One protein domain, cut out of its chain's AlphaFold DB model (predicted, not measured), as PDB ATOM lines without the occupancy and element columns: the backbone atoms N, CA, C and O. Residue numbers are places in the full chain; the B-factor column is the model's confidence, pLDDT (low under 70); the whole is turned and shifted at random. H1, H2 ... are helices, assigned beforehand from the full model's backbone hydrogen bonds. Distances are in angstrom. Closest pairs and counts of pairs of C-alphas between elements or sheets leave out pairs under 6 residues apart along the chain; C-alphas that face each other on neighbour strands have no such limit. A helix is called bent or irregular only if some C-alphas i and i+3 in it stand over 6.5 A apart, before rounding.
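Overview. This is residues 9 to 133 of the 137 residues of an uncharacterized protein of Hyphomonadaceae bacterium (UniProt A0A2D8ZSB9). Two long helices, H3 and H5, run side by side in opposite directions and make a long arm, with the four-residue H4 in the turn at its far tip. At the other end sits a small head of three helices, in which H6 has H1 packed on it at a steep angle and H2 more nearly alongside. The printed part has 125 residues with six named helices, H1 to H6 in chain order, and no named strand, and its class is all helix. The whole is extended, with a radius of gyration of the C-alphas of 21.4 A, and its outline is a rod spanning 70 by 29 by 25 A.

Arrangement. H1, residues 9 to 25, touches H6, residues 116 to 133, and H6 touches H1 with residues 118 to 125 alone. Their closest C-alphas, those of Met 14 and Leu 121, are 6.4 A apart, and they run the same way at a steep tilt of 63 degrees. H2, residues 31 to 43, touches H6 at a shallow tilt of 29 degrees, opposite ways; the closest C-alphas, of Val 38 and Ile 123, are 5.8 A apart. H1 and H2 are apart. H3, residues 45 to 73, meets H2 only through their link. H3 touches H5, residues 84 to 109, at a shallow tilt of 10 degrees, opposite ways, with the C-alphas of Ala 69 and Leu 91 closest at 6.4 A. H4, residues 75 to 78, touches no helix. H3, with residues 45 to 49 alone, and H6, with residue 116 alone, only just touch, with 3 pairs of C-alphas within 8 A, the closest those of Ile 48 and Ala 116 at 5.9 A; their steep tilt is 41 degrees, opposite ways. The helix packing is part aligned, part crossed: two of these four touching pairs are at a shallow tilt. Every O i to N i+4 pair is within hydrogen-bond range in H2 and H6, against 11 of 13 in H1, 23 of 25 in H3 and 20 of 22 in H5; H4 is too short for such a pair.

Along the chain. H1 begins at C-alpha 9, (71.901, 76.104, 77.126), and measures 25.5 A to C-alpha 25. It has a kink of 30 degrees near residue 19 and is irregular, with C-alphas 21 and 24 9.2 A apart. H2, residues 31 to 43, measures 18.3 A. H3 runs 41.8 A from residue 45 to C-alpha 73 at (96.757, 57.271, 102.110). H4, residues 75 to 78, follows. H5, residues 84 to 109, measures 36.8 A and has a kink of 27 degrees near residue 94; it is neither bent nor irregular, but only just: C-alphas 94 and 97 are 6.5 A apart. H6, residues 116 to 133, measures 25.8 A and ends at C-alpha 133, (57.114, 96.736, 83.800).

Size, cuts and confidence. The C-alphas farthest apart, those of Gly 79 and Arg 133, are 70.6 A apart. The printed part has no cut. The link from H5 to H6 is short, and the other four are tight. The mean pLDDT of the printed part is 77.5; the 22 residues under 70 are 45 to 52, 69, 71 to 80, 111, and 113 to 114.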
ATOM      1  N   SER A   9      71.165  76.157  75.859       83.19
ATOM      2  CA  SER A   9      71.901  76.104  77.126       83.19
ATOM      3  C   SER A   9      71.867  77.435  77.886       83.19
ATOM      4  O   SER A   9      71.753  77.441  79.111       83.19
ATOM      5  N   GLU A  10      71.909  78.567  77.185       81.19
ATOM      6  CA  GLU A  10      71.797  79.899  77.789       81.19
ATOM      7  C   GLU A  10      70.383  80.190  78.277       81.19
ATOM      8  O   GLU A  10      70.226  80.766  79.349       81.19
ATOM      9  N   ARG A  11      69.356  79.732  77.551       81.81
ATOM     10  CA  ARG A  11      67.964  79.818  78.016       81.81
ATOM     11  C   ARG A  11      67.753  79.041  79.309       81.81
ATOM     12  O   ARG A  11      67.126  79.563  80.224       81.81
ATOM     13  N   LYS A  12      68.323  77.834  79.416       85.44
ATOM     14  CA  LYS A  12      68.268  77.044  80.655       85.44
ATOM     15  C   LYS A  12      68.927  77.787  81.820       85.44
ATOM     16  O   LYS A  12      68.315  77.937  82.870       85.44
ATOM     17  N   ARG A  13      70.134  78.326  81.614       82.06
ATOM     18  CA  ARG A  13      70.827  79.137  82.634       82.06
ATOM     19  C   ARG A  13      70.038  80.384  83.018       82.06
ATOM     20  O   ARG A  13      70.046  80.781  84.173       82.06
ATOM     21  N   MET A  14      69.371  81.014  82.059       82.94
ATOM     22  CA  MET A  14      68.561  82.200  82.313       82.94
ATOM     23  C   MET A  14      67.316  81.881  83.146       82.94
ATOM     24  O   MET A  14      66.997  82.651  84.045       82.94
ATOM     25  N   ALA A  15      66.668  80.738  82.905       83.56
ATOM     26  CA  ALA A  15      65.581  80.249  83.752       83.56
ATOM     27  C   ALA A  15      66.068  79.969  85.184       83.56
ATOM     28  O   ALA A  15      65.468  80.448  86.137       83.56
ATOM     29  N   GLU A  16      67.222  79.312  85.344       84.19
ATOM     30  CA  GLU A  16      67.832  79.081  86.664       84.19
ATOM     31  C   GLU A  16      68.154  80.398  87.402       84.19
ATOM     32  O   GLU A  16      68.015  80.496  88.622       84.19
ATOM     33  N   VAL A  17      68.589  81.432  86.673       82.56
ATOM     34  CA  VAL A  17      68.816  82.771  87.238       82.56
ATOM     35  C   VAL A  17      67.495  83.429  87.640       82.56
ATOM     36  O   VAL A  17      67.442  84.045  88.703       82.56
ATOM     37  N   GLU A  18      66.444  83.300  86.832       83.56
ATOM     38  CA  GLU A  18      65.116  83.823  87.166       83.56
ATOM     39  C   GLU A  18      64.551  83.162  88.428       83.56
ATOM     40  O   GLU A  18      64.121  83.866  89.342       83.56
ATOM     41  N   ASP A  19      64.614  81.834  88.519       84.81
ATOM     42  CA  ASP A  19      64.173  81.083  89.697       84.81
ATOM     43  C   ASP A  19      64.941  81.525  90.945       84.81
ATOM     44  O   ASP A  19      64.357  81.775  92.002       84.81
ATOM     45  N   ARG A  20      66.256  81.734  90.812       81.19
ATOM     46  CA  ARG A  20      67.079  82.269  91.901       81.19
ATOM     47  C   ARG A  20      66.675  83.686  92.303       81.19
ATOM     48  O   ARG A  20      66.722  84.000  93.489       81.19
ATOM     49  N   LEU A  21      66.314  84.546  91.348       82.44
ATOM     50  CA  LEU A  21      65.842  85.905  91.639       82.44
ATOM     51  C   LEU A  21      64.498  85.887  92.371       82.44
ATOM     52  O   LEU A  21      64.289  86.710  93.255       82.44
ATOM     53  N   ARG A  22      63.609  84.950  92.028       82.69
ATOM     54  CA  ARG A  22      62.321  84.766  92.711       82.69
ATOM     55  C   ARG A  22      62.486  84.250  94.147       82.69
ATOM     56  O   ARG A  22      61.683  84.573  95.029       82.69
ATOM     57  N   GLY A  23      63.547  83.477  94.385       79.56
ATOM     58  CA  GLY A  23      63.872  82.907  95.689       79.56
ATOM     59  C   GLY A  23      62.728  82.055  96.250       79.56
ATOM     60  O   GLY A  23      61.867  81.575  95.515       79.56
ATOM     61  N   GLU A  24      62.680  81.902  97.573       78.25
ATOM     62  CA  GLU A  24      61.637  81.114  98.257       78.25
ATOM     63  C   GLU A  24      60.234  81.722  98.119       78.25
ATOM     64  O   GLU A  24      59.230  81.025  98.231       78.25
ATOM     65  N   SER A  25      60.153  83.027  97.840       78.00
ATOM     66  CA  SER A  25      58.882  83.740  97.706       78.00
ATOM     67  C   SER A  25      58.126  83.413  96.413       78.00
ATOM     68  O   SER A  25      56.943  83.737  96.295       78.00
ATOM     69  N   GLY A  26      58.815  82.854  95.407       81.12
ATOM     70  CA  GLY A  26      58.281  82.637  94.059       81.12
ATOM     71  C   GLY A  26      57.957  83.924  93.282       81.12
ATOM     72  O   GLY A  26      57.593  83.857  92.105       81.12
ATOM     73  N   ARG A  27      58.100  85.101  93.908       82.50
ATOM     74  CA  ARG A  27      57.806  86.415  93.333       82.50
ATOM     75  C   ARG A  27      59.086  87.101  92.899       82.50
ATOM     76  O   ARG A  27      60.098  87.051  93.585       82.50
ATOM     77  N   LEU A  28      59.021  87.785  91.760       85.19
ATOM     78  CA  LEU A  28      60.138  88.603  91.305       85.19
ATOM     79  C   LEU A  28      60.376  89.779  92.272       85.19
ATOM     80  O   LEU A  28      59.395  90.363  92.741       85.19
ATOM     81  N   PRO A  29      61.643  90.168  92.508       84.62
ATOM     82  CA  PRO A  29      61.986  91.302  93.359       84.62
ATOM     83  C   PRO A  29      61.366  92.623  92.885       84.62
ATOM     84  O   PRO A  29      60.917  92.768  91.736       84.62
ATOM     85  N   SER A  30      61.367  93.605  93.783       88.00
ATOM     86  CA  SER A  30      60.906  94.961  93.479       88.00
ATOM     87  C   SER A  30      61.816  95.664  92.460       88.00
ATOM     88  O   SER A  30      62.995  95.332  92.320       88.00
ATOM     89  N   ASP A  31      61.290  96.664  91.746       87.19
ATOM     90  CA  ASP A  31      62.058  97.380  90.713       87.19
ATOM     91  C   ASP A  31      63.311  98.062  91.285       87.19
ATOM     92  O   ASP A  31      64.355  98.096  90.633       87.19
ATOM     93  N   SER A  32      63.237  98.571  92.518       85.94
ATOM     94  CA  SER A  32      64.373  99.194  93.206       85.94
ATOM     95  C   SER A  32      65.479  98.183  93.522       85.94
ATOM     96  O   SER A  32      66.657  98.475  93.310       85.94
ATOM     97  N   GLU A  33      65.127  96.975  93.964       85.75
ATOM     98  CA  GLU A  33      66.082  95.887  94.211       85.75
ATOM     99  C   GLU A  33      66.716  95.383  92.915       85.75
ATOM    100  O   GLU A  33      67.929  95.172  92.863       85.75
ATOM    101  N   LEU A  34      65.915  95.243  91.857       86.69
ATOM    102  CA  LEU A  34      66.380  94.849  90.530       86.69
ATOM    103  C   LEU A  34      67.380  95.866  89.960       86.69
ATOM    104  O   LEU A  34      68.461  95.479  89.512       86.69
ATOM    105  N   ARG A  35      67.074  97.167  90.038       86.44
ATOM    106  CA  ARG A  35      67.983  98.242  89.597       86.44
ATOM    107  C   ARG A  35      69.282  98.255  90.406       86.44
ATOM    108  O   ARG A  35      70.361  98.276  89.819       86.44
ATOM    109  N   ARG A  36      69.197  98.124  91.736       86.06
ATOM    110  CA  ARG A  36      70.374  98.032  92.619       86.06
ATOM    111  C   ARG A  36      71.245  96.813  92.303       86.06
ATOM    112  O   ARG A  36      72.470  96.871  92.404       86.06
ATOM    113  N   ARG A  37      70.628  95.691  91.922       83.50
ATOM    114  CA  ARG A  37      71.347  94.477  91.526       83.50
ATOM    115  C   ARG A  37      72.084  94.665  90.202       83.50
ATOM    116  O   ARG A  37      73.233  94.244  90.115       83.50
ATOM    117  N   VAL A  38      71.466  95.309  89.213       86.31
ATOM    118  CA  VAL A  38      72.123  95.639  87.935       86.31
ATOM    119  C   VAL A  38      73.321  96.551  88.163       86.31
ATOM    120  O   VAL A  38      74.411  96.222  87.711       86.31
ATOM    121  N   GLU A  39      73.154  97.623  88.937       85.62
ATOM    122  CA  GLU A  39      74.245  98.546  89.273       85.62
ATOM    123  C   GLU A  39      75.412  97.817  89.957       85.62
ATOM    124  O   GLU A  39      76.576  97.992  89.592       85.62
ATOM    125  N   PHE A  40      75.112  96.912  90.895       85.25
ATOM    126  CA  PHE A  40      76.123  96.059  91.518       85.25
ATOM    127  C   PHE A  40      76.845  95.161  90.502       85.25
ATOM    128  O   PHE A  40      78.062  95.014  90.575       85.25
ATOM    129  N   LEU A  41      76.127  94.538  89.563       82.69
ATOM    130  CA  LEU A  41      76.726  93.643  88.568       82.69
ATOM    131  C   LEU A  41      77.593  94.400  87.554       82.69
ATOM    132  O   LEU A  41      78.677  93.923  87.219       82.69
ATOM    133  N   GLU A  42      77.152  95.580  87.115       81.62
ATOM    134  CA  GLU A  42      77.889  96.438  86.182       81.62
ATOM    135  C   GLU A  42      79.170  96.991  86.826       81.62
ATOM    136  O   GLU A  42      80.246  96.928  86.230       81.62
ATOM    137  N   THR A  43      79.099  97.429  88.087       81.12
ATOM    138  CA  THR A  43      80.274  97.911  88.840       81.12
ATOM    139  C   THR A  43      81.226  96.789  89.267       81.12
ATOM    140  O   THR A  43      82.424  97.017  89.440       81.12
ATOM    141  N   SER A  44      80.737  95.552  89.386       73.88
ATOM    142  CA  SER A  44      81.528  94.402  89.845       73.88
ATOM    143  C   SER A  44      82.229  93.621  88.728       73.88
ATOM    144  O   SER A  44      82.843  92.592  89.017       73.88
ATOM    145  N   GLY A  45      82.197  94.070  87.468       68.44
ATOM    146  CA  GLY A  45      82.770  93.331  86.328       68.44
ATOM    147  C   GLY A  45      84.224  92.873  86.535       68.44
ATOM    148  O   GLY A  45      84.559  91.709  86.298       68.44
ATOM    149  N   VAL A  46      85.078  93.746  87.082       65.31
ATOM    150  CA  VAL A  46      86.486  93.432  87.408       65.31
ATOM    151  C   VAL A  46      86.592  92.393  88.536       65.31
ATOM    152  O   VAL A  46      87.418  91.477  88.484       65.31
ATOM    153  N   ALA A  47      85.718  92.474  89.543       67.31
ATOM    154  CA  ALA A  47      85.665  91.509  90.640       67.31
ATOM    155  C   ALA A  47      85.193  90.121  90.158       67.31
ATOM    156  O   ALA A  47      85.704  89.099  90.613       67.31
ATOM    157  N   ILE A  48      84.288  90.070  89.178       68.94
ATOM    158  CA  ILE A  48      83.785  88.823  88.584       68.94
ATOM    159  C   ILE A  48      84.868  88.142  87.734       68.94
ATOM    160  O   ILE A  48      85.073  86.935  87.846       68.94
ATOM    161  N   GLN A  49      85.620  88.901  86.932       67.38
ATOM    162  CA  GLN A  49      86.740  88.348  86.157       67.38
ATOM    163  C   GLN A  49      87.913  87.892  87.036       67.38
ATOM    164  O   GLN A  49      88.618  86.937  86.701       67.38
ATOM    165  N   SER A  50      88.161  88.583  88.153       67.12
ATOM    166  CA  SER A  50      89.189  88.158  89.105       67.12
ATOM    167  C   SER A  50      88.787  86.878  89.837       67.12
ATOM    168  O   SER A  50      89.639  86.007  89.997       67.12
ATOM    169  N   ARG A  51      87.502  86.709  90.185       69.69
ATOM    170  CA  ARG A  51      86.970  85.462  90.748       69.69
ATOM    171  C   ARG A  51      87.264  84.263  89.853       69.69
ATOM    172  O   ARG A  51      87.851  83.311  90.334       69.69
ATOM    173  N   ASP A  52      86.934  84.333  88.568       69.69
ATOM    174  CA  ASP A  52      87.089  83.199  87.640       69.69
ATOM    175  C   ASP A  52      88.566  82.756  87.514       69.69
ATOM    176  O   ASP A  52      88.912  81.571  87.521       69.69
ATOM    177  N   ARG A  53      89.486  83.735  87.511       73.50
ATOM    178  CA  ARG A  53      90.936  83.486  87.572       73.50
ATOM    179  C   ARG A  53      91.372  82.844  88.888       73.50
ATOM    180  O   ARG A  53      92.262  81.994  88.879       73.50
ATOM    181  N   ILE A  54      90.803  83.288  90.005       71.75
ATOM    182  CA  ILE A  54      91.126  82.786  91.340       71.75
ATOM    183  C   ILE A  54      90.563  81.367  91.515       71.75
ATOM    184  O   ILE A  54      91.320  80.493  91.925       71.75
ATOM    185  N   ASP A  55      89.321  81.104  91.102       71.56
ATOM    186  CA  ASP A  55      88.676  79.782  91.097       71.56
ATOM    187  C   ASP A  55      89.521  78.757  90.323       71.56
ATOM    188  O   ASP A  55      89.834  77.679  90.833       71.56
ATOM    189  N   ARG A  56      90.006  79.118  89.126       72.69
ATOM    190  CA  ARG A  56      90.887  78.239  88.341       72.69
ATOM    191  C   ARG A  56      92.221  77.959  89.039       72.69
ATOM    192  O   ARG A  56      92.705  76.830  89.006       72.69
ATOM    193  N   ARG A  57      92.831  78.969  89.667       76.00
ATOM    194  CA  ARG A  57      94.085  78.800  90.428       76.00
ATOM    195  C   ARG A  57      93.880  77.930  91.667       76.00
ATOM    196  O   ARG A  57      94.742  77.105  91.957       76.00
ATOM    197  N   TRP A  58      92.742  78.064  92.345       72.81
ATOM    198  CA  TRP A  58      92.362  77.206  93.467       72.81
ATOM    199  C   TRP A  58      92.170  75.760  93.049       72.81
ATOM    200  O   TRP A  58      92.715  74.880  93.704       72.81
ATOM    201  N   ALA A  59      91.464  75.512  91.946       73.56
ATOM    202  CA  ALA A  59      91.281  74.161  91.428       73.56
ATOM    203  C   ALA A  59      92.630  73.477  91.139       73.56
ATOM    204  O   ALA A  59      92.826  72.318  91.497       73.56
ATOM    205  N   ILE A  60      93.586  74.216  90.561       78.06
ATOM    206  CA  ILE A  60      94.947  73.720  90.314       78.06
ATOM    207  C   ILE A  60      95.682  73.449  91.635       78.06
ATOM    208  O   ILE A  60      96.247  72.373  91.798       78.06
ATOM    209  N   ALA A  61      95.660  74.385  92.589       74.50
ATOM    210  CA  ALA A  61      96.318  74.205  93.885       74.50
ATOM    211  C   ALA A  61      95.749  73.006  94.664       74.50
ATOM    212  O   ALA A  61      96.504  72.234  95.250       74.50
ATOM    213  N   PHE A  62      94.429  72.815  94.617       75.12
ATOM    214  CA  PHE A  62      93.754  71.678  95.233       75.12
ATOM    215  C   PHE A  62      94.178  70.354  94.586       75.12
ATOM    216  O   PHE A  62      94.504  69.414  95.299       75.12
ATOM    217  N   LEU A  63      94.255  70.288  93.252       75.62
ATOM    218  CA  LEU A  63      94.762  69.114  92.524       75.62
ATOM    219  C   LEU A  63      96.213  68.773  92.898       75.62
ATOM    220  O   LEU A  63      96.539  67.610  93.149       75.62
ATOM    221  N   VAL A  64      97.080  69.786  92.973       78.81
ATOM    222  CA  VAL A  64      98.493  69.610  93.338       78.81
ATOM    223  C   VAL A  64      98.636  69.094  94.770       78.81
ATOM    224  O   VAL A  64      99.471  68.230  95.009       78.81
ATOM    225  N   LEU A  65      97.811  69.569  95.707       71.94
ATOM    226  CA  LEU A  65      97.857  69.159  97.117       71.94
ATOM    227  C   LEU A  65      97.119  67.842  97.408       71.94
ATOM    228  O   LEU A  65      97.511  67.111  98.314       71.94
ATOM    229  N   ALA A  66      96.102  67.495  96.617       70.94
ATOM    230  CA  ALA A  66      95.415  66.210  96.714       70.94
ATOM    231  C   ALA A  66      96.330  65.039  96.317       70.94
ATOM    232  O   ALA A  66      96.218  63.953  96.876       70.94
ATOM    233  N   THR A  67      97.269  65.263  95.393       73.56
ATOM    234  CA  THR A  67      98.182  64.222  94.898       73.56
ATOM    235  C   THR A  67      99.069  63.628  96.015       73.56
ATOM    236  O   THR A  67      99.034  62.411  96.196       73.56
ATOM    237  N   PRO A  68      99.793  64.424  96.834       70.75
ATOM    238  CA  PRO A  68     100.509  63.906  97.999       70.75
ATOM    239  C   PRO A  68      99.594  63.211  99.012       70.75
ATOM    240  O   PRO A  68      99.975  62.179  99.550       70.75
ATOM    241  N   ALA A  69      98.387  63.732  99.255       69.31
ATOM    242  CA  ALA A  69      97.444  63.126 100.198       69.31
ATOM    243  C   ALA A  69      97.000  61.715  99.760       69.31
ATOM    244  O   ALA A  69      96.848  60.823 100.597       69.31
ATOM    245  N   VAL A  70      96.853  61.479  98.453       70.81
ATOM    246  CA  VAL A  70      96.573  60.141  97.901       70.81
ATOM    247  C   VAL A  70      97.772  59.205  98.068       70.81
ATOM    248  O   VAL A  70      97.592  58.055  98.455       70.81
ATOM    249  N   VAL A  71      98.993  59.697  97.834       69.31
ATOM    250  CA  VAL A  71     100.226  58.912  98.035       69.31
ATOM    251  C   VAL A  71     100.408  58.536  99.507       69.31
ATOM    252  O   VAL A  71     100.786  57.408  99.798       69.31
ATOM    253  N   ILE A  72     100.086  59.447 100.430       68.06
ATOM    254  CA  ILE A  72     100.102  59.181 101.872       68.06
ATOM    255  C   ILE A  72      99.042  58.133 102.213       68.06
ATOM    256  O   ILE A  72      99.368  57.114 102.781       68.06
ATOM    257  N   THR A  73      97.792  58.282 101.791       68.44
ATOM    258  CA  THR A  73      96.757  57.271 102.110       68.44
ATOM    259  C   THR A  73      97.002  55.881 101.497       68.44
ATOM    260  O   THR A  73      96.316  54.934 101.864       68.44
ATOM    261  N   HIS A  74      97.968  55.741 100.582       69.44
ATOM    262  CA  HIS A  74      98.365  54.472  99.960       69.44
ATOM    263  C   HIS A  74      99.858  54.152 100.179       69.44
ATOM    264  O   HIS A  74     100.444  53.409  99.388       69.44
ATOM    265  N   TYR A  75     100.493  54.706 101.224       67.69
ATOM    266  CA  TYR A  75     101.938  54.563 101.456       67.69
ATOM    267  C   TYR A  75     102.373  53.098 101.661       67.69
ATOM    268  O   TYR A  75     103.505  52.750 101.314       67.69
ATOM    269  N   ASP A  76     101.474  52.230 102.145       63.56
ATOM    270  CA  ASP A  76     101.716  50.790 102.328       63.56
ATOM    271  C   ASP A  76     102.108  50.105 101.007       63.56
ATOM    272  O   ASP A  76     102.966  49.222 100.980       63.56
ATOM    273  N   ALA A  77     101.549  50.560  99.879       66.06
ATOM    274  CA  ALA A  77     101.880  50.049  98.547       66.06
ATOM    275  C   ALA A  77     103.318  50.393  98.107       66.06
ATOM    276  O   ALA A  77     103.832  49.802  97.157       66.06
ATOM    277  N   PHE A  78     103.969  51.334  98.796       66.56
ATOM    278  CA  PHE A  78     105.340  51.778  98.543       66.56
ATOM    279  C   PHE A  78     106.346  51.248  99.580       66.56
ATOM    280  O   PHE A  78     107.518  51.616  99.522       66.56
ATOM    281  N   GLY A  79     105.919  50.381 100.510       66.81
ATOM    282  CA  GLY A  79     106.794  49.776 101.524       66.81
ATOM    283  C   GLY A  79     107.284  50.755 102.596       66.81
ATOM    284  O   GLY A  79     108.356  50.561 103.165       66.81
ATOM    285  N   ILE A  80     106.531  51.830 102.836       69.38
ATOM    286  CA  ILE A  80     106.806  52.822 103.879       69.38
ATOM    287  C   ILE A  80     105.969  52.445 105.105       69.38
ATOM    288  O   ILE A  80     104.805  52.112 104.954       69.38
ATOM    289  N   GLU A  81     106.521  52.516 106.315       71.00
ATOM    290  CA  GLU A  81     105.738  52.370 107.548       71.00
ATOM    291  C   GLU A  81     105.594  53.740 108.218       71.00
ATOM    292  O   GLU A  81     106.581  54.367 108.615       71.00
ATOM    293  N   LEU A  82     104.360  54.226 108.336       70.25
ATOM    294  CA  LEU A  82     104.035  55.471 109.025       70.25
ATOM    295  C   LEU A  82     103.182  55.167 110.255       70.25
ATOM    296  O   LEU A  82     102.202  54.432 110.200       70.25
ATOM    297  N   ALA A  83     103.529  55.774 111.390       80.50
ATOM    298  CA  ALA A  83     102.662  55.717 112.558       80.50
ATOM    299  C   ALA A  83     101.334  56.452 112.259       80.50
ATOM    300  O   ALA A  83     101.378  57.554 111.699       80.50
ATOM    301  N   PRO A  84     100.167  55.946 112.712       77.06
ATOM    302  CA  PRO A  84      98.860  56.565 112.444       77.06
ATOM    303  C   PRO A  84      98.755  58.029 112.899       77.06
ATOM    304  O   PRO A  84      98.029  58.841 112.326       77.06
ATOM    305  N   VAL A  85      99.496  58.398 113.947       81.00
ATOM    306  CA  VAL A  85      99.575  59.781 114.438       81.00
ATOM    307  C   VAL A  85     100.263  60.685 113.411       81.00
ATOM    308  O   VAL A  85      99.789  61.790 113.150       81.00
ATOM    309  N   THR A  86     101.343  60.211 112.791       78.38
ATOM    310  CA  THR A  86     102.088  60.946 111.763       78.38
ATOM    311  C   THR A  86     101.247  61.120 110.502       78.38
ATOM    312  O   THR A  86     101.204  62.217 109.952       78.38
ATOM    313  N   GLU A  87     100.513  60.086 110.088       75.62
ATOM    314  CA  GLU A  87      99.578  60.157 108.959       75.62
ATOM    315  C   GLU A  87      98.506  61.237 109.176       75.62
ATOM    316  O   GLU A  87      98.330  62.123 108.339       75.62
ATOM    317  N   ASN A  88      97.856  61.232 110.343       79.69
ATOM    318  CA  ASN A  88      96.834  62.220 110.686       79.69
ATOM    319  C   ASN A  88      97.386  63.651 110.758       79.69
ATOM    320  O   ASN A  88      96.705  64.591 110.346       79.69
ATOM    321  N   ILE A  89      98.618  63.837 111.245       81.44
ATOM    322  CA  ILE A  89      99.277  65.152 111.268       81.44
ATOM    323  C   ILE A  89      99.555  65.641 109.842       81.44
ATOM    324  O   ILE A  89      99.288  66.804 109.525       81.44
ATOM    325  N   ILE A  90     100.059  64.772 108.963       77.25
ATOM    326  CA  ILE A  90     100.347  65.150 107.577       77.25
ATOM    327  C   ILE A  90      99.038  65.451 106.832       77.25
ATOM    328  O   ILE A  90      98.917  66.519 106.235       77.25
ATOM    329  N   LEU A  91      98.020  64.592 106.934       76.75
ATOM    330  CA  LEU A  91      96.708  64.839 106.326       76.75
ATOM    331  C   LEU A  91      96.077  66.128 106.870       76.75
ATOM    332  O   LEU A  91      95.640  66.978 106.096       76.75
ATOM    333  N   GLY A  92      96.091  66.326 108.190       78.06
ATOM    334  CA  GLY A  92      95.571  67.534 108.827       78.06
ATOM    335  C   GLY A  92      96.284  68.804 108.358       78.06
ATOM    336  O   GLY A  92      95.625  69.789 108.030       78.06
ATOM    337  N   SER A  93      97.615  68.777 108.255       78.75
ATOM    338  CA  SER A  93      98.404  69.928 107.791       78.75
ATOM    339  C   SER A  93      98.219  70.247 106.303       78.75
ATOM    340  O   SER A  93      98.302  71.414 105.927       78.75
ATOM    341  N   VAL A  94      97.905  69.255 105.464       75.75
ATOM    342  CA  VAL A  94      97.601  69.458 104.036       75.75
ATOM    343  C   VAL A  94      96.166  69.955 103.840       75.75
ATOM    344  O   VAL A  94      95.932  70.904 103.088       75.75
ATOM    345  N   PHE A  95      95.194  69.354 104.530       76.50
ATOM    346  CA  PHE A  95      93.776  69.643 104.316       76.50
ATOM    347  C   PHE A  95      93.267  70.871 105.076       76.50
ATOM    348  O   PHE A  95      92.434  71.602 104.538       76.50
ATOM    349  N   ALA A  96      93.747  71.160 106.290       80.38
ATOM    350  CA  ALA A  96      93.239  72.296 107.066       80.38
ATOM    351  C   ALA A  96      93.427  73.655 106.354       80.38
ATOM    352  O   ALA A  96      92.451  74.407 106.266       80.38
ATOM    353  N   PRO A  97      94.597  73.981 105.764       78.19
ATOM    354  CA  PRO A  97      94.762  75.214 104.995       78.19
ATOM    355  C   PRO A  97      93.833  75.271 103.779       78.19
ATOM    356  O   PRO A  97      93.258  76.322 103.496       78.19
ATOM    357  N   LEU A  98      93.634  74.140 103.091       75.38
ATOM    358  CA  LEU A  98      92.718  74.043 101.954       75.38
ATOM    359  C   LEU A  98      91.278  74.360 102.363       75.38
ATOM    360  O   LEU A  98      90.622  75.157 101.696       75.38
ATOM    361  N   PHE A  99      90.799  73.796 103.475       78.06
ATOM    362  CA  PHE A  99      89.450  74.058 103.976       78.06
ATOM    363  C   PHE A  99      89.262  75.507 104.426       78.06
ATOM    364  O   PHE A  99      88.260  76.128 104.068       78.06
ATOM    365  N   VAL A 100      90.227  76.075 105.156       79.88
ATOM    366  CA  VAL A 100      90.175  77.481 105.595       79.88
ATOM    367  C   VAL A 100      90.113  78.418 104.393       79.88
ATOM    368  O   VAL A 100      89.286  79.332 104.343       79.88
ATOM    369  N   LEU A 101      90.951  78.174 103.389       73.94
ATOM    370  CA  LEU A 101      91.007  79.012 102.200       73.94
ATOM    371  C   LEU A 101      89.780  78.822 101.297       73.94
ATOM    372  O   LEU A 101      89.265  79.807 100.768       73.94
ATOM    373  N   ALA A 102      89.254  77.599 101.178       74.31
ATOM    374  CA  ALA A 102      88.007  77.322 100.467       74.31
ATOM    375  C   ALA A 102      86.800  78.001 101.138       74.31
ATOM    376  O   ALA A 102      85.965  78.602 100.454       74.31
ATOM    377  N   ALA A 103      86.725  77.977 102.472       77.75
ATOM    378  CA  ALA A 103      85.694  78.679 103.232       77.75
ATOM    379  C   ALA A 103      85.796  80.199 103.039       77.75
ATOM    380  O   ALA A 103      84.800  80.854 102.719       77.75
ATOM    381  N   TRP A 104      87.006  80.759 103.139       79.44
ATOM    382  CA  TRP A 104      87.258  82.178 102.876       79.44
ATOM    383  C   TRP A 104      86.852  82.582 101.456       79.44
ATOM    384  O   TRP A 104      86.159  83.585 101.263       79.44
ATOM    385  N   HIS A 105      87.236  81.785 100.456       74.88
ATOM    386  CA  HIS A 105      86.872  81.999  99.059       74.88
ATOM    387  C   HIS A 105      85.348  81.995  98.879       74.88
ATOM    388  O   HIS A 105      84.773  82.922  98.305       74.88
ATOM    389  N   THR A 106      84.676  80.998  99.452       73.75
ATOM    390  CA  THR A 106      83.216  80.869  99.400       73.75
ATOM    391  C   THR A 106      82.528  82.091  99.997       73.75
ATOM    392  O   THR A 106      81.627  82.644  99.373       73.75
ATOM    393  N   ILE A 107      82.978  82.570 101.161       77.06
ATOM    394  CA  ILE A 107      82.415  83.760 101.815       77.06
ATOM    395  C   ILE A 107      82.658  85.013 100.968       77.06
ATOM    396  O   ILE A 107      81.717  85.767 100.702       77.06
ATOM    397  N   LYS A 108      83.896  85.219 100.500       72.56
ATOM    398  CA  LYS A 108      84.301  86.409  99.737       72.56
ATOM    399  C   LYS A 108      83.532  86.550  98.423       72.56
ATOM    400  O   LYS A 108      83.165  87.660  98.045       72.56
ATOM    401  N   PHE A 109      83.259  85.438  97.744       70.38
ATOM    402  CA  PHE A 109      82.629  85.434  96.423       70.38
ATOM    403  C   PHE A 109      81.150  85.019  96.432       70.38
ATOM    404  O   PHE A 109      80.523  84.996  95.374       70.38
ATOM    405  N   ARG A 110      80.551  84.768  97.608       71.69
ATOM    406  CA  ARG A 110      79.159  84.291  97.755       71.69
ATOM    407  C   ARG A 110      78.134  85.127  96.990       71.69
ATOM    408  O   ARG A 110      77.180  84.585  96.445       71.69
ATOM    409  N   LYS A 111      78.306  86.451  96.981       68.25
ATOM    410  CA  LYS A 111      77.350  87.399  96.375       68.25
ATOM    411  C   LYS A 111      77.609  87.678  94.894       68.25
ATOM    412  O   LYS A 111      76.774  88.317  94.245       68.25
ATOM    413  N   LEU A 112      78.755  87.232  94.381       70.75
ATOM    414  CA  LEU A 112      79.152  87.439  92.998       70.75
ATOM    415  C   LEU A 112      78.582  86.316  92.118       70.75
ATOM    416  O   LEU A 112      78.425  85.182  92.580       70.75
ATOM    417  N   PRO A 113      78.263  86.602  90.851       67.69
ATOM    418  CA  PRO A 113      77.934  85.567  89.883       67.69
ATOM    419  C   PRO A 113      79.141  84.651  89.649       67.69
ATOM    420  O   PRO A 113      80.295  85.038  89.847       67.69
ATOM    421  N   VAL A 114      78.850  83.411  89.252       68.50
ATOM    422  CA  VAL A 114      79.861  82.363  89.018       68.50
ATOM    423  C   VAL A 114      80.787  82.727  87.855       68.50
ATOM    424  O   VAL A 114      81.950  82.361  87.872       68.50
ATOM    425  N   SER A 115      80.295  83.473  86.866       72.25
ATOM    426  CA  SER A 115      81.087  83.905  85.715       72.25
ATOM    427  C   SER A 115      80.597  85.243  85.170       72.25
ATOM    428  O   SER A 115      79.452  85.643  85.410       72.25
ATOM    429  N   ALA A 116      81.448  85.908  84.385       73.50
ATOM    430  CA  ALA A 116      81.083  87.131  83.670       73.50
ATOM    431  C   ALA A 116      79.902  86.896  82.716       73.50
ATOM    432  O   ALA A 116      78.973  87.694  82.676       73.50
ATOM    433  N   LYS A 117      79.877  85.741  82.039       76.38
ATOM    434  CA  LYS A 117      78.777  85.352  81.149       76.38
ATOM    435  C   LYS A 117      77.450  85.199  81.900       76.38
ATOM    436  O   LYS A 117      76.408  85.619  81.412       76.38
ATOM    437  N   ASN A 118      77.472  84.631  83.107       78.75
ATOM    438  CA  ASN A 118      76.265  84.527  83.929       78.75
ATOM    439  C   ASN A 118      75.810  85.899  84.446       78.75
ATOM    440  O   ASN A 118      74.609  86.131  84.548       78.75
ATOM    441  N   ALA A 119      76.747  86.804  84.742       80.19
ATOM    442  CA  ALA A 119      76.434  88.183  85.112       80.19
ATOM    443  C   ALA A 119      75.733  88.929  83.968       80.19
ATOM    444  O   ALA A 119      74.729  89.594  84.192       80.19
ATOM    445  N   GLU A 120      76.232  88.772  82.742       83.19
ATOM    446  CA  GLU A 120      75.655  89.387  81.545       83.19
ATOM    447  C   GLU A 120      74.235  88.876  81.266       83.19
ATOM    448  O   GLU A 120      73.331  89.669  81.002       83.19
ATOM    449  N   LEU A 121      74.006  87.565  81.406       82.69
ATOM    450  CA  LEU A 121      72.666  86.981  81.297       82.69
ATOM    451  C   LEU A 121      71.726  87.504  82.396       82.69
ATOM    452  O   LEU A 121      70.577  87.823  82.099       82.69
ATOM    453  N   GLU A 122      72.203  87.634  83.640       84.56
ATOM    454  CA  GLU A 122      71.426  88.204  84.753       84.56
ATOM    455  C   GLU A 122      71.068  89.674  84.480       84.56
ATOM    456  O   GLU A 122      69.906  90.050  84.613       84.56
ATOM    457  N   ILE A 123      72.011  90.490  83.994       85.81
ATOM    458  CA  ILE A 123      71.746  91.883  83.596       85.81
ATOM    459  C   ILE A 123      70.713  91.938  82.464       85.81
ATOM    460  O   ILE A 123      69.754  92.708  82.549       85.81
ATOM    461  N   LYS A 124      70.878  91.123  81.413       85.69
ATOM    462  CA  LYS A 124      69.963  91.086  80.260       85.69
ATOM    463  C   LYS A 124      68.545  90.698  80.685       85.69
ATOM    464  O   LYS A 124      67.580  91.302  80.216       85.69
ATOM    465  N   LEU A 125      68.420  89.737  81.602       86.19
ATOM    466  CA  LEU A 125      67.143  89.324  82.178       86.19
ATOM    467  C   LEU A 125      66.495  90.458  82.979       86.19
ATOM    468  O   LEU A 125      65.343  90.805  82.721       86.19
ATOM    469  N   ILE A 126      67.234  91.064  83.914       87.00
ATOM    470  CA  ILE A 126      66.695  92.120  84.779       87.00
ATOM    471  C   ILE A 126      66.276  93.344  83.955       87.00
ATOM    472  O   ILE A 126      65.185  93.873  84.168       87.00
ATOM    473  N   LYS A 127      67.086  93.763  82.971       87.94
ATOM    474  CA  LYS A 127      66.738  94.875  82.068       87.94
ATOM    475  C   LYS A 127      65.464  94.589  81.269       87.94
ATOM    476  O   LYS A 127      64.643  95.483  81.118       87.94
ATOM    477  N   ASN A 128      65.256  93.352  80.805       87.12
ATOM    478  CA  ASN A 128      64.019  92.972  80.112       87.12
ATOM    479  C   ASN A 128      62.797  93.042  81.048       87.12
ATOM    480  O   ASN A 128      61.776  93.614  80.677       87.12
ATOM    481  N   ILE A 129      62.914  92.532  82.281       85.69
ATOM    482  CA  ILE A 129      61.835  92.594  83.285       85.69
ATOM    483  C   ILE A 129      61.457  94.046  83.596       85.69
ATOM    484  O   ILE A 129      60.273  94.378  83.594       85.69
ATOM    485  N   LEU A 130      62.451  94.906  83.837       86.50
ATOM    486  CA  LEU A 130      62.226  96.327  84.106       86.50
ATOM    487  C   LEU A 130      61.584  97.026  82.906       86.50
ATOM    488  O   LEU A 130      60.575  97.693  83.082       86.50
ATOM    489  N   ASN A 131      62.089  96.798  81.690       86.50
ATOM    490  CA  ASN A 131      61.508  97.386  80.482       86.50
ATOM    491  C   ASN A 131      60.043  96.977  80.282       86.50
ATOM    492  O   ASN A 131      59.235  97.830  79.930       86.50
ATOM    493  N   ARG A 132      59.685  95.704  80.519       82.81
ATOM    494  CA  ARG A 132      58.285  95.249  80.442       82.81
ATOM    495  C   ARG A 132      57.407  95.964  81.471       82.81
ATOM    496  O   ARG A 132      56.372  96.496  81.102       82.81
ATOM    497  N   ARG A 133      57.853  96.043  82.729       83.38
ATOM    498  CA  ARG A 133      57.114  96.736  83.800       83.38
ATOM    499  C   ARG A 133      56.976  98.237  83.558       83.38
ATOM    500  O   ARG A 133      55.940  98.802  83.880       83.38
TER     501      ARG A 133